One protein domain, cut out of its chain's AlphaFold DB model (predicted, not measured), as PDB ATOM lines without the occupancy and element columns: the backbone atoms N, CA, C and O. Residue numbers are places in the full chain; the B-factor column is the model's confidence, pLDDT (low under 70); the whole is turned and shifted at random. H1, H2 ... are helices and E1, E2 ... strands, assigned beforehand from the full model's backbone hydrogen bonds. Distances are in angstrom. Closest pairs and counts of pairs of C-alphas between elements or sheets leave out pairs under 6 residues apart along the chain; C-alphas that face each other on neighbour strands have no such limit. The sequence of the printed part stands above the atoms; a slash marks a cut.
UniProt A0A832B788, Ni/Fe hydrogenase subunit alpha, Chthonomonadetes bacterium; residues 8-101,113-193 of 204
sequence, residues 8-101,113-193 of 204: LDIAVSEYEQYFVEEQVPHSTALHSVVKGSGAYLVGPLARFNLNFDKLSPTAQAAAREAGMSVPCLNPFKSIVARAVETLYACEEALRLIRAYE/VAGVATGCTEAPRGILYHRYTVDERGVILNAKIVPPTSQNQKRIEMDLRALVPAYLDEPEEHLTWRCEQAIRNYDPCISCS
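What this domain is: This is residues 8 to 101 and 113 to 193 of the 204 residues of the protein "Ni/Fe hydrogenase subunit alpha" of Chthonomonadetes bacterium (UniProt A0A832B788). Three arms meet near residues 44, 126 and 148: a long sheet of E3, E4 and E5, a helical hairpin of H5 and H6 that continues from the sheet's end, and to one side a group of H2, H3 and H4. H1 covers part of one face of the sheet, the small ribbon E1 and E2 packs through E2 on the first residues of H5, and residues 93 to 101 stick out. The printed part has 175 residues, with seven named helices and five named strands in the order H1 E1 E2 H2 H3 H4 E3 E4 E5 H5 H6 H7, a mixed class; both sheets, E3 E4 E5 and E1 E2, are antiparallel. It is only just compact, close to loose, with a radius of gyration of the C-alphas of 18.8 A and spans of 62 by 49 by 28 A.

How they stand to each other: H1, residues 12 to 18, is on the sheet of E3, residues 115 to 123, E4, residues 126 to 134, and E5, residues 140 to 146, at a height over the sheet of 9.4 A; its closest C-alphas to E3 are Ser 13 and Thr 118, 5.7 A apart. E1, residues 19 to 22, and E2, residues 31 to 34, form a hairpin, with N 22 and O 31 2.8 A apart. H2, residues 44 to 54, touches residues 75 to 85 of H4, residues 75 to 98, at a steep tilt of 49 degrees, the same way; the closest C-alphas, Leu 45 and Ser 78, are 5.3 A apart. H3, residues 57 to 65, makes a helical hairpin with H4, touching its residues 80 to 88 at a shallow tilt of 21 degrees, opposite ways; Ala 59 and Val 84 have the closest C-alphas, 5.8 A. E3, E4 and E5 form a meander, each strand the antiparallel neighbour of the one before, with N 119 and O 130 2.8 A apart, and N 131 and O 144 2.8 A. H5, residues 148 to 167, has a kink of 39 degrees near residue 155; its Gln 151 and Ser 32 of E2 have the closest C-alphas of that pair, 4.6 A. H6, residues 172 to 184, touches H5 at a shallow tilt of 31 degrees, opposite ways, closest at C-alphas 156 and 183, 6.2 A. H7, residues 190 to 193, touches residues 148 to 150 of H5, closest at C-alphas 150 and 193, 4.8 A. In H3 and H6 every O i to N i+4 pair is within hydrogen-bond range; H2 has 5 of 7, H4 18 of 20, H5 11 of 16, and H1 0 of 3 but 3 of 4 O i to N i+3 pairs.

Where its parts are: C-alpha 12 begins H1 at (177.879, 155.038, 150.254), and C-alpha 193 ends H7 at (168.965, 165.527, 135.613). H4 measures 35.1 A, H5 28.4 A, E4 26.1 A and E3 25.0 A.

The domain as a whole: The C-alphas of Glu 136 and Asp 169 are the two farthest apart, 62.4 A. Residues 102 to 112 are not printed, and C-alphas 101 and 113 are 30.0 A apart across the cut. Of the links printed whole, none is long. The mean pLDDT of the printed part is 95.9, and no printed residue is under 70.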
ATOM      1  N   LEU A   8     188.714 153.464 143.082       96.00
ATOM      2  CA  LEU A   8     187.723 153.892 144.078       96.00
ATOM      3  C   LEU A   8     186.980 152.667 144.631       96.00
ATOM      4  O   LEU A   8     186.404 151.918 143.843       96.00
ATOM      5  N   ASP A   9     186.956 152.515 145.952       96.94
ATOM      6  CA  ASP A   9     186.135 151.537 146.667       96.94
ATOM      7  C   ASP A   9     185.723 152.101 148.035       96.94
ATOM      8  O   ASP A   9     186.498 152.082 148.991       96.94
ATOM      9  N   ILE A  10     184.490 152.600 148.128       97.62
ATOM     10  CA  ILE A  10     184.019 153.372 149.285       97.62
ATOM     11  C   ILE A  10     182.657 152.895 149.798       97.62
ATOM     12  O   ILE A  10     181.865 152.256 149.089       97.62
ATOM     13  N   ALA A  11     182.346 153.220 151.048       97.88
ATOM     14  CA  ALA A  11     180.983 153.171 151.550       97.88
ATOM     15  C   ALA A  11     180.127 154.267 150.891       97.88
ATOM     16  O   ALA A  11     180.614 155.313 150.470       97.88
ATOM     17  N   VAL A  12     178.811 154.046 150.822       97.31
ATOM     18  CA  VAL A  12     177.879 155.038 150.254       97.31
ATOM     19  C   VAL A  12     177.866 156.330 151.080       97.31
ATOM     20  O   VAL A  12     177.755 157.414 150.516       97.31
ATOM     21  N   SER A  13     178.057 156.228 152.397       97.06
ATOM     22  CA  SER A  13     178.176 157.376 153.304       97.06
ATOM     23  C   SER A  13     179.392 158.264 153.016       97.06
ATOM     24  O   SER A  13     179.412 159.425 153.417       97.06
ATOM     25  N   GLU A  14     180.393 157.751 152.301       97.75
ATOM     26  CA  GLU A  14     181.597 158.492 151.921       97.75
ATOM     27  C   GLU A  14     181.444 159.200 150.563       97.75
ATOM     28  O   GLU A  14     182.339 159.943 150.170       97.75
ATOM     29  N   TYR A  15     180.324 159.028 149.843       98.00
ATOM     30  CA  TYR A  15     180.127 159.547 148.479       98.00
ATOM     31  C   TYR A  15     180.531 161.021 148.328       98.00
ATOM     32  O   TYR A  15     181.351 161.365 147.481       98.00
ATOM     33  N   GLU A  16     180.039 161.907 149.193       97.25
ATOM     34  CA  GLU A  16     180.298 163.354 149.089       97.25
ATOM     35  C   GLU A  16     181.741 163.760 149.457       97.25
ATOM     36  O   GLU A  16     182.175 164.892 149.210       97.25
ATOM     37  N   GLN A  17     182.539 162.829 149.992       97.56
ATOM     38  CA  GLN A  17     183.978 163.021 150.169       97.56
ATOM     39  C   GLN A  17     184.726 162.876 148.839       97.56
ATOM     40  O   GLN A  17     185.715 163.581 148.646       97.56
ATOM     41  N   TYR A  18     184.218 162.067 147.905       97.94
ATOM     42  CA  TYR A  18     184.884 161.726 146.643       97.94
ATOM     43  C   TYR A  18     184.225 162.337 145.406       97.94
ATOM     44  O   TYR A  18     184.918 162.595 144.426       97.94
ATOM     45  N   PHE A  19     182.921 162.606 145.446       97.94
ATOM     46  CA  PHE A  19     182.164 163.190 144.342       97.94
ATOM     47  C   PHE A  19     181.752 164.629 144.662       97.94
ATOM     48  O   PHE A  19     181.446 164.963 145.809       97.94
ATOM     49  N   VAL A  20     181.753 165.494 143.650       97.25
ATOM     50  CA  VAL A  20     181.291 166.885 143.750       97.25
ATOM     51  C   VAL A  20     180.492 167.263 142.507       97.25
ATOM     52  O   VAL A  20     180.822 166.836 141.404       97.25
ATOM     53  N   GLU A  21     179.436 168.052 142.704       96.38
ATOM     54  CA  GLU A  21     178.606 168.595 141.631       96.38
ATOM     55  C   GLU A  21     179.011 170.039 141.330       96.38
ATOM     56  O   GLU A  21     179.142 170.867 142.232       96.38
ATOM     57  N   GLU A  22     179.199 170.336 140.050       95.38
ATOM     58  CA  GLU A  22     179.591 171.636 139.522       95.38
ATOM     59  C   GLU A  22     178.440 172.200 138.677       95.38
ATOM     60  O   GLU A  22     177.906 171.516 137.803       95.38
ATOM     61  N   GLN A  23     178.068 173.458 138.905       94.38
ATOM     62  CA  GLN A  23     177.138 174.177 138.033       94.38
ATOM     63  C   GLN A  23     177.930 174.888 136.931       94.38
ATOM     64  O   GLN A  23     178.890 175.602 137.222       94.38
ATOM     65  N   VAL A  24     177.499 174.746 135.675       93.56
ATOM     66  CA  VAL A  24     178.063 175.494 134.540       93.56
ATOM     67  C   VAL A  24     177.033 176.465 133.947       93.56
ATOM     68  O   VAL A  24     175.832 176.229 134.089       93.56
ATOM     69  N   PRO A  25     177.454 177.550 133.265       93.44
ATOM     70  CA  PRO A  25     176.519 178.562 132.757       93.44
ATOM     71  C   PRO A  25     175.564 178.076 131.658       93.44
ATOM     72  O   PRO A  25     174.498 178.651 131.481       93.44
ATOM     73  N   HIS A  26     175.952 177.046 130.900       90.38
ATOM     74  CA  HIS A  26     175.244 176.594 129.694       90.38
ATOM     75  C   HIS A  26     174.400 175.327 129.900       90.38
ATOM     76  O   HIS A  26     173.827 174.824 128.938       90.38
ATOM     77  N   SER A  27     174.322 174.799 131.125       89.56
ATOM     78  CA  SER A  27     173.571 173.578 131.431       89.56
ATOM     79  C   SER A  27     172.706 173.779 132.664       89.56
ATOM     80  O   SER A  27     173.155 174.311 133.675       89.56
ATOM     81  N   THR A  28     171.458 173.326 132.603       89.38
ATOM     82  CA  THR A  28     170.575 173.242 133.776       89.38
ATOM     83  C   THR A  28     170.818 171.971 134.591       89.38
ATOM     84  O   THR A  28     170.368 171.887 135.732       89.38
ATOM     85  N   ALA A  29     171.522 170.988 134.025       91.31
ATOM     86  CA  ALA A  29     171.979 169.806 134.733       91.31
ATOM     87  C   ALA A  29     173.327 170.091 135.402       91.31
ATOM     88  O   ALA A  29     174.248 170.615 134.771       91.31
ATOM     89  N   LEU A  30     173.459 169.694 136.667       94.25
ATOM     90  CA  LEU A  30     174.745 169.710 137.355       94.25
ATOM     91  C   LEU A  30     175.719 168.724 136.702       94.25
ATOM     92  O   LEU A  30     175.318 167.703 136.145       94.25
ATOM     93  N   HIS A  31     177.009 169.028 136.791       95.88
ATOM     94  CA  HIS A  31     178.087 168.156 136.347       95.88
ATOM     95  C   HIS A  31     178.685 167.462 137.562       95.88
ATOM     96  O   HIS A  31     179.350 168.113 138.364       95.88
ATOM     97  N   SER A  32     178.499 166.150 137.697       96.88
ATOM     98  CA  SER A  32     179.221 165.412 138.739       96.88
ATOM     99  C   SER A  32     180.630 165.049 138.280       96.88
ATOM    100  O   SER A  32     180.847 164.636 137.136       96.88
ATOM    101  N   VAL A  33     181.595 165.152 139.191       97.38
ATOM    102  CA  VAL A  33     182.973 164.698 138.987       97.38
ATOM    103  C   VAL A  33     183.512 163.963 140.202       97.38
ATOM    104  O   VAL A  33     183.129 164.234 141.339       97.38
ATOM    105  N   VAL A  34     184.468 163.071 139.956       97.44
ATOM    106  CA  VAL A  34     185.328 162.525 141.006       97.44
ATOM    107  C   VAL A  34     186.416 163.553 141.316       97.44
ATOM    108  O   VAL A  34     187.146 163.986 140.417       97.44
ATOM    109  N   LYS A  35     186.563 163.933 142.587       95.50
ATOM    110  CA  LYS A  35     187.602 164.863 143.044       95.50
ATOM    111  C   LYS A  35     188.984 164.350 142.629       95.50
ATOM    112  O   LYS A  35     189.321 163.189 142.837       95.50
ATOM    113  N   GLY A  36     189.766 165.208 141.977       92.69
ATOM    114  CA  GLY A  36     191.100 164.874 141.464       92.69
ATOM    115  C   GLY A  36     191.142 163.981 140.212       92.69
ATOM    116  O   GLY A  36     192.207 163.866 139.619       92.69
ATOM    117  N   SER A  37     190.023 163.387 139.772       92.88
ATOM    118  CA  SER A  37     189.978 162.497 138.590       92.88
ATOM    119  C   SER A  37     189.072 162.993 137.453       92.88
ATOM    120  O   SER A  37     189.228 162.555 136.315       92.88
ATOM    121  N   GLY A  38     188.146 163.917 137.729       95.94
ATOM    122  CA  GLY A  38     187.285 164.538 136.722       95.94
ATOM    123  C   GLY A  38     186.051 163.707 136.359       95.94
ATOM    124  O   GLY A  38     185.426 163.087 137.220       95.94
ATOM    125  N   ALA A  39     185.658 163.755 135.083       97.00
ATOM    126  CA  ALA A  39     184.458 163.082 134.592       97.00
ATOM    127  C   ALA A  39     184.573 161.553 134.684       97.00
ATOM    128  O   ALA A  39     185.643 160.973 134.484       97.00
ATOM    129  N   TYR A  40     183.440 160.901 134.920       97.19
ATOM    130  CA  TYR A  40     183.316 159.451 135.013       97.19
ATOM    131  C   TYR A  40     182.082 158.975 134.237       97.19
ATOM    132  O   TYR A  40     181.293 159.786 133.759       97.19
ATOM    133  N   LEU A  41     181.964 157.659 134.058       97.44
ATOM    134  CA  LEU A  41     180.844 157.027 133.366       97.44
ATOM    135  C   LEU A  41     180.081 156.142 134.349       97.44
ATOM    136  O   LEU A  41     180.686 155.313 135.029       97.44
ATOM    137  N   VAL A  42     178.759 156.279 134.360       98.06
ATOM    138  CA  VAL A  42     177.832 155.365 135.036       98.06
ATOM    139  C   VAL A  42     176.817 154.808 134.038       98.06
ATOM    140  O   VAL A  42     176.639 155.351 132.948       98.06
ATOM    141  N   GLY A  43     176.153 153.712 134.403       97.44
ATOM    142  CA  GLY A  43     175.143 153.061 133.568       97.44
ATOM    143  C   GLY A  43     175.595 151.716 132.999       97.44
ATOM    144  O   GLY A  43     176.607 151.170 133.448       97.44
ATOM    145  N   PRO A  44     174.862 151.174 132.009       97.44
ATOM    146  CA  PRO A  44     175.010 149.786 131.573       97.44
ATOM    147  C   PRO A  44     176.427 149.411 131.143       97.44
ATOM    148  O   PRO A  44     176.943 148.367 131.522       97.44
ATOM    149  N   LEU A  45     177.104 150.283 130.390       97.75
ATOM    150  CA  LEU A  45     178.459 149.997 129.916       97.75
ATOM    151  C   LEU A  45     179.491 150.004 131.059       97.75
ATOM    152  O   LEU A  45     180.414 149.190 131.064       97.75
ATOM    153  N   ALA A  46     179.323 150.887 132.049       97.69
ATOM    154  CA  ALA A  46     180.168 150.902 133.241       97.69
ATOM    155  C   ALA A  46     179.952 149.637 134.082       97.69
ATOM    156  O   ALA A  46     180.921 148.971 134.444       97.69
ATOM    157  N   ARG A  47     178.693 149.254 134.328       97.81
ATOM    158  CA  ARG A  47     178.354 148.028 135.062       97.81
ATOM    159  C   ARG A  47     178.821 146.772 134.341       97.81
ATOM    160  O   ARG A  47     179.386 145.904 134.995       97.81
ATOM    161  N   PHE A  48     178.659 146.703 133.020       98.19
ATOM    162  CA  PHE A  48     179.175 145.610 132.200       98.19
ATOM    163  C   PHE A  48     180.683 145.437 132.403       98.19
ATOM    164  O   PHE A  48     181.143 144.343 132.700       98.19
ATOM    165  N   ASN A  49     181.452 146.525 132.327       98.06
ATOM    166  CA  ASN A  49     182.902 146.473 132.520       98.06
ATOM    167  C   ASN A  49     183.327 146.080 133.942       98.06
ATOM    168  O   ASN A  49     184.388 145.487 134.106       98.06
ATOM    169  N   LEU A  50     182.534 146.430 134.958       97.50
ATOM    170  CA  LEU A  50     182.862 146.200 136.370       97.50
ATOM    171  C   LEU A  50     182.367 144.860 136.920       97.50
ATOM    172  O   LEU A  50     182.927 144.375 137.896       97.50
ATOM    173  N   ASN A  51     181.291 144.310 136.356       97.19
ATOM    174  CA  ASN A  51     180.529 143.214 136.959       97.19
ATOM    175  C   ASN A  51     180.196 142.093 135.961       97.19
ATOM    176  O   ASN A  51     179.249 141.342 136.188       97.19
ATOM    177  N   PHE A  52     180.915 141.984 134.840       97.75
ATOM    178  CA  PHE A  52     180.651 140.950 133.831       97.75
ATOM    179  C   PHE A  52     180.646 139.530 134.413       97.75
ATOM    180  O   PHE A  52     179.825 138.701 134.031       97.75
ATOM    181  N   ASP A  53     181.532 139.266 135.367       96.94
ATOM    182  CA  ASP A  53     181.650 138.009 136.102       96.94
ATOM    183  C   ASP A  53     180.426 137.689 136.976       96.94
ATOM    184  O   ASP A  53     180.159 136.520 137.248       96.94
ATOM    185  N   LYS A  54     179.652 138.707 137.371       96.00
ATOM    186  CA  LYS A  54     178.425 138.569 138.172       96.00
ATOM    187  C   LYS A  54     177.166 138.351 137.334       96.00
ATOM    188  O   LYS A  54     176.112 138.060 137.896       96.00
ATOM    189  N   LEU A  55     177.249 138.517 136.013       97.06
ATOM    190  CA  LEU A  55     176.134 138.212 135.120       97.06
ATOM    191  C   LEU A  55     175.849 136.707 135.116       97.06
ATOM    192  O   LEU A  55     176.756 135.889 135.294       97.06
ATOM    193  N   SER A  56     174.596 136.344 134.849       97.44
ATOM    194  CA  SER A  56     174.205 134.949 134.638       97.44
ATOM    195  C   SER A  56     174.993 134.317 133.476       97.44
ATOM    196  O   SER A  56     175.404 135.024 132.546       97.44
ATOM    197  N   PRO A  57     175.178 132.983 133.456       98.00
ATOM    198  CA  PRO A  57     175.818 132.304 132.330       98.00
ATOM    199  C   PRO A  57     175.167 132.625 130.976       98.00
ATOM    200  O   PRO A  57     175.883 132.844 129.999       98.00
ATOM    201  N   THR A  58     173.833 132.724 130.926       98.12
ATOM    202  CA  THR A  58     173.082 133.109 129.721       98.12
ATOM    203  C   THR A  58     173.434 134.522 129.267       98.12
ATOM    204  O   THR A  58     173.752 134.728 128.098       98.12
ATOM    205  N   ALA A  59     173.431 135.503 130.178       98.12
ATOM    206  CA  ALA A  59     173.745 136.889 129.845       98.12
ATOM    207  C   ALA A  59     175.213 137.057 129.420       98.12
ATOM    208  O   ALA A  59     175.501 137.790 128.473       98.12
ATOM    209  N   GLN A  60     176.143 136.330 130.050       98.44
ATOM    210  CA  GLN A  60     177.540 136.298 129.611       98.44
ATOM    211  C   GLN A  60     177.692 135.690 128.209       98.44
ATOM    212  O   GLN A  60     178.475 136.195 127.406       98.44
ATOM    213  N   ALA A  61     176.975 134.603 127.907       98.31
ATOM    214  CA  ALA A  61     176.989 133.981 126.584       98.31
ATOM    215  C   ALA A  61     176.412 134.920 125.515       98.31
ATOM    216  O   ALA A  61     177.086 135.168 124.518       98.31
ATOM    217  N   ALA A  62     175.249 135.525 125.773       98.31
ATOM    218  CA  ALA A  62     174.618 136.491 124.875       98.31
ATOM    219  C   ALA A  62     175.519 137.707 124.606       98.31
ATOM    220  O   ALA A  62     175.633 138.166 123.472       98.31
ATOM    221  N   ALA A  63     176.220 138.209 125.629       98.19
ATOM    222  CA  ALA A  63     177.195 139.279 125.454       98.19
ATOM    223  C   ALA A  63     178.340 138.870 124.511       98.19
ATOM    224  O   ALA A  63     178.689 139.631 123.607       98.19
ATOM    225  N   ARG A  64     178.912 137.671 124.695       98.00
ATOM    226  CA  ARG A  64     179.991 137.154 123.834       98.00
ATOM    227  C   ARG A  64     179.511 136.945 122.395       98.00
ATOM    228  O   ARG A  64     180.218 137.335 121.471       98.00
ATOM    229  N   GLU A  65     178.313 136.395 122.210       98.00
ATOM    230  CA  GLU A  65     177.677 136.215 120.897       98.00
ATOM    231  C   GLU A  65     177.439 137.557 120.190       98.00
ATOM    232  O   GLU A  65     177.731 137.702 119.006       98.00
ATOM    233  N   ALA A  66     177.028 138.583 120.940       97.25
ATOM    234  CA  ALA A  66     176.888 139.952 120.448       97.25
ATOM    235  C   ALA A  66     178.234 140.687 120.240       97.25
ATOM    236  O   ALA A  66     178.260 141.896 119.989       97.25
ATOM    237  N   GLY A  67     179.370 139.993 120.367       96.75
ATOM    238  CA  GLY A  67     180.703 140.557 120.159       96.75
ATOM    239  C   GLY A  67     181.136 141.551 121.240       96.75
ATOM    240  O   GLY A  67     181.923 142.466 120.963       96.75
ATOM    241  N   MET A  68     180.608 141.431 122.460       97.56
ATOM    242  CA  MET A  68     181.069 142.187 123.626       97.56
ATOM    243  C   MET A  68     182.223 141.458 124.318       97.56
ATOM    244  O   MET A  68     182.201 140.242 124.503       97.56
ATOM    245  N   SER A  69     183.211 142.223 124.766       95.88
ATOM    246  CA  SER A  69     184.303 141.758 125.620       95.88
ATOM    247  C   SER A  69     184.595 142.807 126.687       95.88
ATOM    248  O   SER A  69     184.299 143.988 126.497       95.88
ATOM    249  N   VAL A  70     185.155 142.383 127.818       96.06
ATOM    250  CA  VAL A  70     185.636 143.301 128.855       96.06
ATOM    251  C   VAL A  70     187.140 143.561 128.680       96.06
ATOM    252  O   VAL A  70     187.889 142.601 128.494       96.06
ATOM    253  N   PRO A  71     187.610 144.822 128.744       96.12
ATOM    254  CA  PRO A  71     186.816 146.047 128.824       96.12
ATOM    255  C   PRO A  71     186.211 146.449 127.463       96.12
ATOM    256  O   PRO A  71     186.892 146.464 126.440       96.12
ATOM    257  N   CYS A  72     184.947 146.873 127.465       96.69
ATOM    258  CA  CYS A  72     184.288 147.506 126.328       96.69
ATOM    259  C   CYS A  72     184.322 149.028 126.495       96.69
ATOM    260  O   CYS A  72     183.589 149.597 127.306       96.69
ATOM    261  N   LEU A  73     185.168 149.691 125.706       94.56
ATOM    262  CA  LEU A  73     185.347 151.149 125.739       94.56
ATOM    263  C   LEU A  73     184.628 151.880 124.598       94.56
ATOM    264  O   LEU A  73     184.709 153.100 124.506       94.56
ATOM    265  N   ASN A  74     183.930 151.149 123.724       94.94
ATOM    266  CA  ASN A  74     183.157 151.743 122.640       94.94
ATOM    267  C   ASN A  74     181.780 152.206 123.164       94.94
ATOM    268  O   ASN A  74     180.951 151.345 123.474       94.94
ATOM    269  N   PRO A  75     181.493 153.523 123.226       93.31
ATOM    270  CA  PRO A  75     180.215 154.028 123.729       93.31
ATOM    271  C   PRO A  75     179.022 153.587 122.872       93.31
ATOM    272  O   PRO A  75     177.940 153.391 123.411       93.31
ATOM    273  N   PHE A  76     179.210 153.325 121.575       94.62
ATOM    274  CA  PHE A  76     178.144 152.839 120.687       94.62
ATOM    275  C   PHE A  76     177.727 151.391 120.976       94.62
ATOM    276  O   PHE A  76     176.685 150.937 120.510       94.62
ATOM    277  N   LYS A  77     178.501 150.659 121.786       96.88
ATOM    278  CA  LYS A  77     178.103 149.346 122.310       96.88
ATOM    279  C   LYS A  77     177.272 149.442 123.595       96.88
ATOM    280  O   LYS A  77     176.865 148.411 124.129       96.88
ATOM    281  N   SER A  78     176.962 150.644 124.088       96.38
ATOM    282  CA  SER A  78     176.114 150.812 125.276       96.38
ATOM    283  C   SER A  78     174.707 150.241 125.084       96.38
ATOM    284  O   SER A  78     174.140 149.698 126.029       96.38
ATOM    285  N   ILE A  79     174.156 150.302 123.865       97.06
ATOM    286  CA  ILE A  79     172.859 149.696 123.541       97.06
ATOM    287  C   ILE A  79     172.901 148.170 123.663       97.06
ATOM    288  O   ILE A  79     171.964 147.570 124.182       97.06
ATOM    289  N   VAL A  80     174.018 147.550 123.270       98.06
ATOM    290  CA  VAL A  80     174.233 146.105 123.411       98.06
ATOM    291  C   VAL A  80     174.379 145.743 124.888       98.06
ATOM    292  O   VAL A  80     173.715 144.822 125.354       98.06
ATOM    293  N   ALA A  81     175.157 146.514 125.657       98.06
ATOM    294  CA  ALA A  81     175.252 146.338 127.108       98.06
ATOM    295  C   ALA A  81     173.872 146.441 127.789       98.06
ATOM    296  O   ALA A  81     173.541 145.618 128.638       98.06
ATOM    297  N   ARG A  82     173.027 147.395 127.373       98.00
ATOM    298  CA  ARG A  82     171.656 147.557 127.883       98.00
ATOM    299  C   ARG A  82     170.750 146.375 127.530       98.00
ATOM    300  O   ARG A  82     169.929 145.972 128.352       98.00
ATOM    301  N   ALA A  83     170.894 145.807 126.335       98.25
ATOM    302  CA  ALA A  83     170.156 144.609 125.936       98.25
ATOM    303  C   ALA A  83     170.555 143.392 126.792       98.25
ATOM    304  O   ALA A  83     169.681 142.684 127.292       98.25
ATOM    305  N   VAL A  84     171.857 143.207 127.044       98.38
ATOM    306  CA  VAL A  84     172.370 142.169 127.957       98.38
ATOM    307  C   VAL A  84     171.834 142.369 129.379       98.38
ATOM    308  O   VAL A  84     171.373 141.413 129.998       98.38
ATOM    309  N   GLU A  85     171.828 143.602 129.893       98.06
ATOM    310  CA  GLU A  85     171.254 143.894 131.213       98.06
ATOM    311  C   GLU A  85     169.747 143.654 131.278       98.06
ATOM    312  O   GLU A  85     169.246 143.239 132.315       98.06
ATOM    313  N   THR A  86     169.021 143.883 130.184       98.12
ATOM    314  CA  THR A  86     167.578 143.623 130.118       98.12
ATOM    315  C   THR A  86     167.296 142.124 130.173       98.12
ATOM    316  O   THR A  86     166.410 141.699 130.912       98.12
ATOM    317  N   LEU A  87     168.079 141.312 129.455       98.25
ATOM    318  CA  LEU A  87     168.028 139.853 129.573       98.25
ATOM    319  C   LEU A  87     168.286 139.415 131.021       98.25
ATOM    320  O   LEU A  87     167.476 138.692 131.597       98.25
ATOM    321  N   TYR A  88     169.370 139.910 131.623       98.12
ATOM    322  CA  TYR A  88     169.714 139.602 133.010       98.12
ATOM    323  C   TYR A  88     168.619 140.038 133.997       98.12
ATOM    324  O   TYR A  88     168.261 139.285 134.898       98.12
ATOM    325  N   ALA A  89     168.025 141.220 133.808       97.81
ATOM    326  CA  ALA A  89     166.942 141.720 134.649       97.81
ATOM    327  C   ALA A  89     165.687 140.836 134.569       97.81
ATOM    328  O   ALA A  89     165.044 140.599 135.591       97.81
ATOM    329  N   CYS A  90     165.353 140.311 133.386       98.31
ATOM    330  CA  CYS A  90     164.265 139.347 133.223       98.31
ATOM    331  C   CYS A  90     164.551 138.030 133.962       98.31
ATOM    332  O   CYS A  90     163.666 137.494 134.631       98.31
ATOM    333  N   GLU A  91     165.780 137.514 133.870       97.75
ATOM    334  CA  GLU A  91     166.186 136.303 134.593       97.75
ATOM    335  C   GLU A  91     166.127 136.505 136.112       97.75
ATOM    336  O   GLU A  91     165.557 135.673 136.821       97.75
ATOM    337  N   GLU A  92     166.634 137.635 136.610       97.62
ATOM    338  CA  GLU A  92     166.568 137.976 138.031       97.62
ATOM    339  C   GLU A  92     165.129 138.176 138.507       97.62
ATOM    340  O   GLU A  92     164.776 137.691 139.581       97.62
ATOM    341  N   ALA A  93     164.264 138.804 137.709       98.12
ATOM    342  CA  ALA A  93     162.848 138.933 138.038       98.12
ATOM    343  C   ALA A  93     162.178 137.557 138.186       98.12
ATOM    344  O   ALA A  93     161.498 137.305 139.180       98.12
ATOM    345  N   LEU A  94     162.415 136.633 137.247       98.19
ATOM    346  CA  LEU A  94     161.901 135.264 137.336       98.19
ATOM    347  C   LEU A  94     162.456 134.523 138.556       98.19
ATOM    348  O   LEU A  94     161.709 133.808 139.226       98.19
ATOM    349  N   ARG A  95     163.748 134.687 138.860       97.38
ATOM    350  CA  ARG A  95     164.384 134.096 140.043       97.38
ATOM    351  C   ARG A  95     163.740 134.610 141.330       97.38
ATOM    352  O   ARG A  95     163.386 133.802 142.184       97.38
ATOM    353  N   LEU A  96     163.560 135.926 141.449       97.19
ATOM    354  CA  LEU A  96     162.941 136.570 142.608       97.19
ATOM    355  C   LEU A  96     161.486 136.136 142.788       97.19
ATOM    356  O   LEU A  96     161.113 135.788 143.897       97.19
ATOM    357  N   ILE A  97     160.691 136.086 141.713       97.94
ATOM    358  CA  ILE A  97     159.291 135.629 141.766       97.94
ATOM    359  C   ILE A  97     159.206 134.175 142.242       97.94
ATOM    360  O   ILE A  97     158.380 133.852 143.090       97.94
ATOM    361  N   ARG A  98     160.065 133.291 141.719       98.00
ATOM    362  CA  ARG A  98     160.083 131.869 142.102       98.00
ATOM    363  C   ARG A  98     160.514 131.648 143.549       98.00
ATOM    364  O   ARG A  98     160.040 130.708 144.172       98.00
ATOM    365  N   ALA A  99     161.427 132.478 144.047       97.19
ATOM    366  CA  ALA A  99     161.958 132.401 145.405       97.19
ATOM    367  C   ALA A  99     161.215 133.313 146.396       97.19
ATOM    368  O   ALA A  99     161.674 133.480 147.524       97.19
ATOM    369  N   TYR A 100     160.123 133.959 145.977       96.19
ATOM    370  CA  TYR A 100     159.439 134.926 146.818       96.19
ATOM    371  C   TYR A 100     158.701 134.222 147.954       96.19
ATOM    372  O   TYR A 100     157.708 133.526 147.740       96.19
ATOM    373  N   GLU A 101     159.160 134.477 149.170       94.50
ATOM    374  CA  GLU A 101     158.461 134.124 150.396       94.50
ATOM    375  C   GLU A 101     157.927 135.415 151.030       94.50
ATOM    376  O   GLU A 101     158.721 136.304 151.354       94.50
ATOM    377  N   VAL A 113     164.066 159.099 164.048       95.12
ATOM    378  CA  VAL A 113     165.192 159.586 164.844       95.12
ATOM    379  C   VAL A 113     165.902 160.662 164.044       95.12
ATOM    380  O   VAL A 113     166.043 160.534 162.826       95.12
ATOM    381  N   ALA A 114     166.355 161.720 164.719       97.62
ATOM    382  CA  ALA A 114     167.142 162.748 164.058       97.62
ATOM    383  C   ALA A 114     168.445 162.144 163.521       97.62
ATOM    384  O   ALA A 114     169.135 161.399 164.221       97.62
ATOM    385  N   GLY A 115     168.800 162.467 162.280       97.25
ATOM    386  CA  GLY A 115     170.000 161.902 161.680       97.25
ATOM    387  C   GLY A 115     170.164 162.184 160.198       97.25
ATOM    388  O   GLY A 115     169.354 162.860 159.563       97.25
ATOM    389  N   VAL A 116     171.253 161.644 159.653       97.44
ATOM    390  CA  VAL A 116     171.596 161.711 158.231       97.44
ATOM    391  C   VAL A 116     171.639 160.296 157.676       97.44
ATOM    392  O   VAL A 116     172.344 159.440 158.207       97.44
ATOM    393  N   ALA A 117     170.919 160.064 156.583       95.50
ATOM    394  CA  ALA A 117     170.913 158.795 155.872       95.50
ATOM    395  C   ALA A 117     171.337 159.003 154.418       95.50
ATOM    396  O   ALA A 117     170.912 159.955 153.761       95.50
ATOM    397  N   THR A 118     172.156 158.084 153.913       97.69
ATOM    398  CA  THR A 118     172.587 158.042 152.514       97.69
ATOM    399  C   THR A 118     172.141 156.738 151.873       97.69
ATOM    400  O   THR A 118     172.322 155.673 152.464       97.69
ATOM    401  N   GLY A 119     171.619 156.808 150.655       97.56
ATOM    402  CA  GLY A 119     171.247 155.655 149.844       97.56
ATOM    403  C   GLY A 119     171.865 155.760 148.457       97.56
ATOM    404  O   GLY A 119     171.999 156.851 147.913       97.56
ATOM    405  N   CYS A 120     172.257 154.624 147.886       98.06
ATOM    406  CA  CYS A 120     172.717 154.566 146.507       98.06
ATOM    407  C   CYS A 120     172.243 153.265 145.874       98.06
ATOM    408  O   CYS A 120     172.540 152.185 146.386       98.06
ATOM    409  N   THR A 121     171.525 153.374 144.764       97.25
ATOM    410  CA  THR A 121     171.055 152.229 143.977       97.25
ATOM    411  C   THR A 121     171.577 152.329 142.551       97.25
ATOM    412  O   THR A 121     172.010 153.392 142.113       97.25
ATOM    413  N   GLU A 122     171.555 151.222 141.816       97.25
ATOM    414  CA  GLU A 122     171.774 151.239 140.370       97.25
ATOM    415  C   GLU A 122     170.430 151.438 139.672       97.25
ATOM    416  O   GLU A 122     169.647 150.503 139.512       97.25
ATOM    417  N   ALA A 123     170.149 152.672 139.261       96.94
ATOM    418  CA  ALA A 123     169.065 152.937 138.330       96.94
ATOM    419  C   ALA A 123     169.476 152.467 136.916       96.94
ATOM    420  O   ALA A 123     170.671 152.313 136.626       96.94
ATOM    421  N   PRO A 124     168.527 152.299 135.972       96.62
ATOM    422  CA  PRO A 124     168.853 151.818 134.625       96.62
ATOM    423  C   PRO A 124     169.964 152.624 133.930       96.62
ATOM    424  O   PRO A 124     170.808 152.056 133.241       96.62
ATOM    425  N   ARG A 125     170.025 153.938 134.191       97.06
ATOM    426  CA  ARG A 125     170.977 154.891 133.590       97.06
ATOM    427  C   ARG A 125     172.293 155.054 134.367       97.06
ATOM    428  O   ARG A 125     173.173 155.772 133.908       97.06
ATOM    429  N   GLY A 126     172.438 154.399 135.520       97.44
ATOM    430  CA  GLY A 126     173.622 154.452 136.384       97.44
ATOM    431  C   GLY A 126     173.274 154.617 137.859       97.44
ATOM    432  O   GLY A 126     172.108 154.509 138.237       97.44
ATOM    433  N   ILE A 127     174.280 154.905 138.684       97.94
ATOM    434  CA  ILE A 127     174.074 155.053 140.126       97.94
ATOM    435  C   ILE A 127     173.165 156.248 140.430       97.94
ATOM    436  O   ILE A 127     173.281 157.300 139.808       97.94
ATOM    437  N   LEU A 128     172.276 156.093 141.402       97.88
ATOM    438  CA  LEU A 128     171.373 157.120 141.903       97.88
ATOM    439  C   LEU A 128     171.677 157.328 143.386       97.88
ATOM    440  O   LEU A 128     171.334 156.474 144.203       97.88
ATOM    441  N   TYR A 129     172.349 158.432 143.722       98.38
ATOM    442  CA  TYR A 129     172.754 158.744 145.096       98.38
ATOM    443  C   TYR A 129     171.793 159.736 145.744       98.38
ATOM    444  O   TYR A 129     171.440 160.752 145.149       98.38
ATOM    445  N   HIS A 130     171.364 159.440 146.966       97.69
ATOM    446  CA  HIS A 130     170.462 160.270 147.748       97.69
ATOM    447  C   HIS A 130     171.022 160.461 149.159       97.69
ATOM    448  O   HIS A 130     171.523 159.514 149.768       97.69
ATOM    449  N   ARG A 131     170.854 161.660 149.716       98.12
ATOM    450  CA  ARG A 131     171.086 161.962 151.129       98.12
ATOM    451  C   ARG A 131     169.904 162.723 151.697       98.12
ATOM    452  O   ARG A 131     169.472 163.713 151.112       98.12
ATOM    453  N   TYR A 132     169.451 162.305 152.871       97.88
ATOM    454  CA  TYR A 132     168.410 162.986 153.629       97.88
ATOM    455  C   TYR A 132     168.908 163.293 155.037       97.88
ATOM    456  O   TYR A 132     169.548 162.455 155.669       97.88
ATOM    457  N   THR A 133     168.623 164.498 155.519       98.31
ATOM    458  CA  THR A 133     168.729 164.861 156.937       98.31
ATOM    459  C   THR A 133     167.320 165.002 157.480       98.31
ATOM    460  O   THR A 133     166.523 165.716 156.873       98.31
ATOM    461  N   VAL A 134     167.015 164.337 158.590       97.69
ATOM    462  CA  VAL A 134     165.692 164.352 159.227       97.69
ATOM    463  C   VAL A 134     165.788 164.795 160.688       97.69
ATOM    464  O   VAL A 134     166.825 164.584 161.319       97.69
ATOM    465  N   ASP A 135     164.734 165.422 161.216       97.38
ATOM    466  CA  ASP A 135     164.603 165.744 162.645       97.38
ATOM    467  C   ASP A 135     163.967 164.593 163.455       97.38
ATOM    468  O   ASP A 135     163.603 163.549 162.911       97.38
ATOM    469  N   GLU A 136     163.815 164.780 164.770       97.06
ATOM    470  CA  GLU A 136     163.211 163.796 165.690       97.06
ATOM    471  C   GLU A 136     161.740 163.478 165.370       97.06
ATOM    472  O   GLU A 136     161.205 162.471 165.824       97.06
ATOM    473  N   ARG A 137     161.073 164.326 164.580       95.56
ATOM    474  CA  ARG A 137     159.692 164.136 164.123       95.56
ATOM    475  C   ARG A 137     159.627 163.514 162.725       95.56
ATOM    476  O   ARG A 137     158.535 163.339 162.193       95.56
ATOM    477  N   GLY A 138     160.773 163.182 162.125       94.81
ATOM    478  CA  GLY A 138     160.867 162.637 160.771       94.81
ATOM    479  C   GLY A 138     160.717 163.682 159.664       94.81
ATOM    480  O   GLY A 138     160.530 163.316 158.504       94.81
ATOM    481  N   VAL A 139     160.797 164.976 159.983       97.00
ATOM    482  CA  VAL A 139     160.738 166.054 158.990       97.00
ATOM    483  C   VAL A 139     162.066 166.133 158.250       97.00
ATOM    484  O   VAL A 139     163.119 166.252 158.870       97.00
ATOM    485  N   ILE A 140     162.021 166.114 156.916       97.31
ATOM    486  CA  ILE A 140     163.207 166.296 156.074       97.31
ATOM    487  C   ILE A 140     163.689 167.747 156.188       97.31
ATOM    488  O   ILE A 140     163.036 168.673 155.712       97.31
ATOM    489  N   LEU A 141     164.864 167.928 156.785       97.75
ATOM    490  CA  LEU A 141     165.562 169.209 156.905       97.75
ATOM    491  C   LEU A 141     166.435 169.506 155.681       97.75
ATOM    492  O   LEU A 141     166.633 170.660 155.308       97.75
ATOM    493  N   ASN A 142     166.986 168.466 155.055       97.88
ATOM    494  CA  ASN A 142     167.797 168.585 153.848       97.88
ATOM    495  C   ASN A 142     167.620 167.346 152.970       97.88
ATOM    496  O   ASN A 142     167.612 166.228 153.483       97.88
ATOM    497  N   ALA A 143     167.532 167.549 151.658       96.69
ATOM    498  CA  ALA A 143     167.553 166.483 150.670       96.69
ATOM    499  C   ALA A 143     168.573 166.820 149.583       96.69
ATOM    500  O   ALA A 143     168.593 167.936 149.061       96.69
ATOM    501  N   LYS A 144     169.395 165.838 149.224       96.19
ATOM    502  CA  LYS A 144     170.281 165.889 148.065       96.19
ATOM    503  C   LYS A 144     170.060 164.643 147.230       96.19
ATOM    504  O   LYS A 144     170.060 163.538 147.767       96.19
ATOM    505  N   ILE A 145     169.873 164.834 145.933       96.25
ATOM    506  CA  ILE A 145     169.653 163.770 144.961       96.25
ATOM    507  C   ILE A 145     170.631 164.012 143.821       96.25
ATOM    508  O   ILE A 145     170.660 165.102 143.259       96.25
ATOM    509  N   VAL A 146     171.434 163.001 143.506       97.19
ATOM    510  CA  VAL A 146     172.416 163.023 142.422       97.19
ATOM    511  C   VAL A 146     172.009 161.944 141.414       97.19
ATOM    512  O   VAL A 146     172.331 160.761 141.588       97.19
ATOM    513  N   PRO A 147     171.221 162.315 140.390       96.62
ATOM    514  CA  PRO A 147     170.668 161.383 139.413       96.62
ATOM    515  C   PRO A 147     171.738 160.879 138.426       96.62
ATOM    516  O   PRO A 147     172.746 161.546 138.204       96.62
ATOM    517  N   PRO A 148     171.546 159.723 137.767       96.56
ATOM    518  CA  PRO A 148     172.555 159.178 136.855       96.56
ATOM    519  C   PRO A 148     172.873 160.092 135.664       96.56
ATOM    520  O   PRO A 148     174.024 160.205 135.248       96.56
ATOM    521  N   THR A 149     171.858 160.767 135.113       94.75
ATOM    522  CA  THR A 149     172.038 161.640 133.945       94.75
ATOM    523  C   THR A 149     172.954 162.831 134.260       94.75
ATOM    524  O   THR A 149     173.833 163.123 133.455       94.75
ATOM    525  N   SER A 150     172.822 163.482 135.429       95.50
ATOM    526  CA  SER A 150     173.712 164.598 135.814       95.50
ATOM    527  C   SER A 150     175.156 164.125 136.021       95.50
ATOM    528  O   SER A 150     176.117 164.819 135.691       95.50
ATOM    529  N   GLN A 151     175.330 162.885 136.480       97.56
ATOM    530  CA  GLN A 151     176.651 162.280 136.633       97.56
ATOM    531  C   GLN A 151     177.341 162.006 135.298       97.56
ATOM    532  O   GLN A 151     178.551 162.184 135.180       97.56
ATOM    533  N   ASN A 152     176.571 161.634 134.277       97.50
ATOM    534  CA  ASN A 152     177.080 161.435 132.924       97.50
ATOM    535  C   ASN A 152     177.206 162.738 132.115       97.50
ATOM    536  O   ASN A 152     177.883 162.730 131.089       97.50
ATOM    537  N   GLN A 153     176.615 163.856 132.551       96.81
ATOM    538  CA  GLN A 153     176.535 165.096 131.766       96.81
ATOM    539  C   GLN A 153     177.907 165.597 131.290       96.81
ATOM    540  O   GLN A 153     178.118 165.807 130.094       96.81
ATOM    541  N   LYS A 154     178.885 165.708 132.200       96.81
ATOM    542  CA  LYS A 154     180.243 166.151 131.836       96.81
ATOM    543  C   LYS A 154     180.905 165.192 130.847       96.81
ATOM    544  O   LYS A 154     181.648 165.625 129.969       96.81
ATOM    545  N   ARG A 155     180.632 163.888 130.970       96.62
ATOM    546  CA  ARG A 155     181.168 162.868 130.066       96.62
ATOM    547  C   ARG A 155     180.535 162.950 128.674       96.62
ATOM    548  O   ARG A 155     181.276 162.879 127.700       96.62
ATOM    549  N   ILE A 156     179.222 163.172 128.584       96.44
ATOM    550  CA  ILE A 156     178.505 163.396 127.319       96.44
ATOM    551  C   ILE A 156     179.132 164.568 126.557       96.44
ATOM    552  O   ILE A 156     179.482 164.431 125.388       96.44
ATOM    553  N   GLU A 157     179.344 165.703 127.225       96.06
ATOM    554  CA  GLU A 157     179.962 166.874 126.594       96.06
ATOM    555  C   GLU A 157     181.399 166.619 126.138       96.06
ATOM    556  O   GLU A 157     181.804 167.076 125.068       96.06
ATOM    557  N   MET A 158     182.189 165.907 126.945       96.25
ATOM    558  CA  MET A 158     183.559 165.548 126.577       96.25
ATOM    559  C   MET A 158     183.596 164.642 125.346       96.25
ATOM    560  O   MET A 158     184.416 164.871 124.458       96.25
ATOM    561  N   ASP A 159     182.707 163.654 125.271       95.56
ATOM    562  CA  ASP A 159     182.619 162.755 124.121       95.56
ATOM    563  C   ASP A 159     182.163 163.492 122.861       95.56
ATOM    564  O   ASP A 159     182.738 163.275 121.800       95.56
ATOM    565  N   LEU A 160     181.202 164.417 122.968       95.38
ATOM    566  CA  LEU A 160     180.803 165.270 121.844       95.38
ATOM    567  C   LEU A 160     181.966 166.130 121.343       95.38
ATOM    568  O   LEU A 160     182.240 166.150 120.146       95.38
ATOM    569  N   ARG A 161     182.700 166.791 122.251       95.62
ATOM    570  CA  ARG A 161     183.884 167.592 121.885       95.62
ATOM    571  C   ARG A 161     184.970 166.750 121.211       95.62
ATOM    572  O   ARG A 161     185.672 167.267 120.351       95.62
ATOM    573  N   ALA A 162     185.112 165.480 121.590       94.75
ATOM    574  CA  ALA A 162     186.064 164.559 120.973       94.75
ATOM    575  C   ALA A 162     185.576 164.002 119.622       94.75
ATOM    576  O   ALA A 162     186.395 163.745 118.744       94.75
ATOM    577  N   LEU A 163     184.264 163.817 119.454       92.69
ATOM    578  CA  LEU A 163     183.651 163.260 118.247       92.69
ATOM    579  C   LEU A 163     183.610 164.273 117.098       92.69
ATOM    580  O   LEU A 163     184.006 163.946 115.983       92.69
ATOM    581  N   VAL A 164     183.130 165.491 117.371       93.88
ATOM    582  CA  VAL A 164     182.828 166.516 116.354       93.88
ATOM    583  C   VAL A 164     183.985 166.785 115.379       93.88
ATOM    584  O   VAL A 164     183.712 166.815 114.180       93.88
ATOM    585  N   PRO A 165     185.260 166.915 115.809       95.75
ATOM    586  CA  PRO A 165     186.368 167.213 114.898       95.75
ATOM    587  C   PRO A 165     186.531 166.223 113.740       95.75
ATOM    588  O   PRO A 165     186.972 166.621 112.668       95.75
ATOM    589  N   ALA A 166     186.164 164.952 113.930       93.75
ATOM    590  CA  ALA A 166     186.284 163.920 112.900       93.75
ATOM    591  C   ALA A 166     185.200 164.005 111.807       93.75
ATOM    592  O   ALA A 166     185.291 163.292 110.810       93.75
ATOM    593  N   TYR A 167     184.180 164.848 111.997       91.75
ATOM    594  CA  TYR A 167     182.998 164.934 111.134       91.75
ATOM    595  C   TYR A 167     182.649 166.380 110.745       91.75
ATOM    596  O   TYR A 167     181.535 166.635 110.299       91.75
ATOM    597  N   LEU A 168     183.577 167.333 110.907       92.88
ATOM    598  CA  LEU A 168     183.341 168.749 110.585       92.88
ATOM    599  C   LEU A 168     183.063 169.003 109.097       92.88
ATOM    600  O   LEU A 168     182.381 169.970 108.774       92.88
ATOM    601  N   ASP A 169     183.572 168.138 108.218       94.12
ATOM    602  CA  ASP A 169     183.379 168.244 106.767       94.12
ATOM    603  C   ASP A 169     182.072 167.585 106.285       94.12
ATOM    604  O   ASP A 169     181.733 167.663 105.102       94.12
ATOM    605  N   GLU A 170     181.330 166.902 107.168       92.75
ATOM    606  CA  GLU A 170     180.031 166.330 106.812       92.75
ATOM    607  C   GLU A 170     178.935 167.410 106.757       92.75
ATOM    608  O   GLU A 170     179.016 168.422 107.458       92.75
ATOM    609  N   PRO A 171     177.858 167.197 105.972       95.50
ATOM    610  CA  PRO A 171     176.681 168.056 106.026       95.50
ATOM    611  C   PRO A 171     176.143 168.194 107.455       95.50
ATOM    612  O   PRO A 171     176.126 167.223 108.215       95.50
ATOM    613  N   GLU A 172     175.637 169.381 107.797       92.00
ATOM    614  CA  GLU A 172     175.137 169.706 109.141       92.00
ATOM    615  C   GLU A 172     174.123 168.679 109.667       92.00
ATOM    616  O   GLU A 172     174.175 168.294 110.834       92.00
ATOM    617  N   GLU A 173     173.239 168.179 108.802       93.31
ATOM    618  CA  GLU A 173     172.260 167.143 109.141       93.31
ATOM    619  C   GLU A 173     172.928 165.840 109.610       93.31
ATOM    620  O   GLU A 173     172.536 165.260 110.626       93.31
ATOM    621  N   HIS A 174     173.979 165.397 108.915       91.81
ATOM    622  CA  HIS A 174     174.711 164.182 109.269       91.81
ATOM    623  C   HIS A 174     175.494 164.368 110.573       91.81
ATOM    624  O   HIS A 174     175.431 163.510 111.458       91.81
ATOM    625  N   LEU A 175     176.169 165.512 110.735       92.31
ATOM    626  CA  LEU A 175     176.874 165.849 111.971       92.31
ATOM    627  C   LEU A 175     175.907 165.917 113.164       92.31
ATOM    628  O   LEU A 175     176.196 165.367 114.229       92.31
ATOM    629  N   THR A 176     174.742 166.540 112.975       92.69
ATOM    630  CA  THR A 176     173.677 166.623 113.983       92.69
ATOM    631  C   THR A 176     173.226 165.229 114.390       92.69
ATOM    632  O   THR A 176     173.272 164.888 115.573       92.69
ATOM    633  N   TRP A 177     172.888 164.376 113.423       95.19
ATOM    634  CA  TRP A 177     172.452 163.009 113.691       95.19
ATOM    635  C   TRP A 177     173.498 162.203 114.475       95.19
ATOM    636  O   TRP A 177     173.158 161.526 115.450       95.19
ATOM    637  N   ARG A 178     174.787 162.322 114.124       93.31
ATOM    638  CA  ARG A 178     175.886 161.668 114.857       93.31
ATOM    639  C   ARG A 178     176.022 162.177 116.287       93.31
ATOM    640  O   ARG A 178     176.166 161.368 117.206       93.31
ATOM    641  N   CYS A 179     175.958 163.492 116.491       94.44
ATOM    642  CA  CYS A 179     175.988 164.093 117.824       94.44
ATOM    643  C   CYS A 179     174.826 163.580 118.681       94.44
ATOM    644  O   CYS A 179     175.020 163.157 119.821       94.44
ATOM    645  N   GLU A 180     173.619 163.531 118.122       95.50
ATOM    646  CA  GLU A 180     172.469 163.005 118.842       95.50
ATOM    647  C   GLU A 180     172.600 161.506 119.150       95.50
ATOM    648  O   GLU A 180     172.216 161.069 120.234       95.50
ATOM    649  N   GLN A 181     173.155 160.696 118.241       95.00
ATOM    650  CA  GLN A 181     173.456 159.289 118.529       95.00
ATOM    651  C   GLN A 181     174.455 159.144 119.679       95.00
ATOM    652  O   GLN A 181     174.239 158.332 120.580       95.00
ATOM    653  N   ALA A 182     175.516 159.954 119.681       94.62
ATOM    654  CA  ALA A 182     176.500 159.957 120.754       94.62
ATOM    655  C   ALA A 182     175.860 160.288 122.108       94.62
ATOM    656  O   ALA A 182     176.131 159.598 123.089       94.62
ATOM    657  N   ILE A 183     174.941 161.258 122.150       95.88
ATOM    658  CA  ILE A 183     174.144 161.578 123.343       95.88
ATOM    659  C   ILE A 183     173.249 160.392 123.739       95.88
ATOM    660  O   ILE A 183     173.239 159.974 124.898       95.88
ATOM    661  N   ARG A 184     172.514 159.803 122.788       96.31
ATOM    662  CA  ARG A 184     171.566 158.695 123.032       96.31
ATOM    663  C   ARG A 184     172.238 157.419 123.537       96.31
ATOM    664  O   ARG A 184     171.584 156.636 124.230       96.31
ATOM    665  N   ASN A 185     173.535 157.225 123.289       96.31
ATOM    666  CA  ASN A 185     174.291 156.115 123.879       96.31
ATOM    667  C   ASN A 185     174.237 156.125 125.418       96.31
ATOM    668  O   ASN A 185     174.271 155.058 126.033       96.31
ATOM    669  N   TYR A 186     174.072 157.293 126.038       96.56
ATOM    670  CA  TYR A 186     173.946 157.439 127.489       96.56
ATOM    671  C   TYR A 186     172.523 157.213 128.015       96.56
ATOM    672  O   TYR A 186     172.353 157.097 129.226       96.56
ATOM    673  N   ASP A 187     171.514 157.132 127.133       95.62
ATOM    674  CA  ASP A 187     170.085 157.119 127.492       95.62
ATOM    675  C   ASP A 187     169.742 158.221 128.517       95.62
ATOM    676  O   ASP A 187     169.320 157.935 129.638       95.62
ATOM    677  N   PRO A 188     169.982 159.504 128.194       92.25
ATOM    678  CA  PRO A 188     169.782 160.575 129.156       92.25
ATOM    679  C   PRO A 188     168.292 160.761 129.470       92.25
ATOM    680  O   PRO A 188     167.481 161.045 128.591       92.25
ATOM    681  N   CYS A 189     167.929 160.673 130.750       90.56
ATOM    682  CA  CYS A 189     166.648 161.187 131.238       90.56
ATOM    683  C   CYS A 189     166.836 162.656 131.635       90.56
ATOM    684  O   CYS A 189     167.277 162.924 132.756       90.56
ATOM    685  N   ILE A 190     166.526 163.589 130.728       82.81
ATOM    686  CA  ILE A 190     166.756 165.031 130.940       82.81
ATOM    687  C   ILE A 190     165.941 165.571 132.122       82.81
ATOM    688  O   ILE A 190     166.487 166.277 132.969       82.81
ATOM    689  N   SER A 191     164.676 165.163 132.248       81.94
ATOM    690  CA  SER A 191     163.826 165.529 133.390       81.94
ATOM    691  C   SER A 191     164.353 164.995 134.724       81.94
ATOM    692  O   SER A 191     164.059 165.558 135.769       81.94
ATOM    693  N   CYS A 192     165.131 163.907 134.703       73.88
ATOM    694  CA  CYS A 192     165.752 163.368 135.906       73.88
ATOM    695  C   CYS A 192     166.999 164.163 136.305       73.88
ATOM    696  O   CYS A 192     167.309 164.196 137.485       73.88
ATOM    697  N   SER A 193     167.731 164.759 135.353       74.50
ATOM    698  CA  SER A 193     168.965 165.527 135.613       74.50
ATOM    699  C   SER A 193     168.742 166.956 136.088       74.50
ATOM    700  O   SER A 193     169.697 167.599 136.520       74.50
TER     701      SER A 193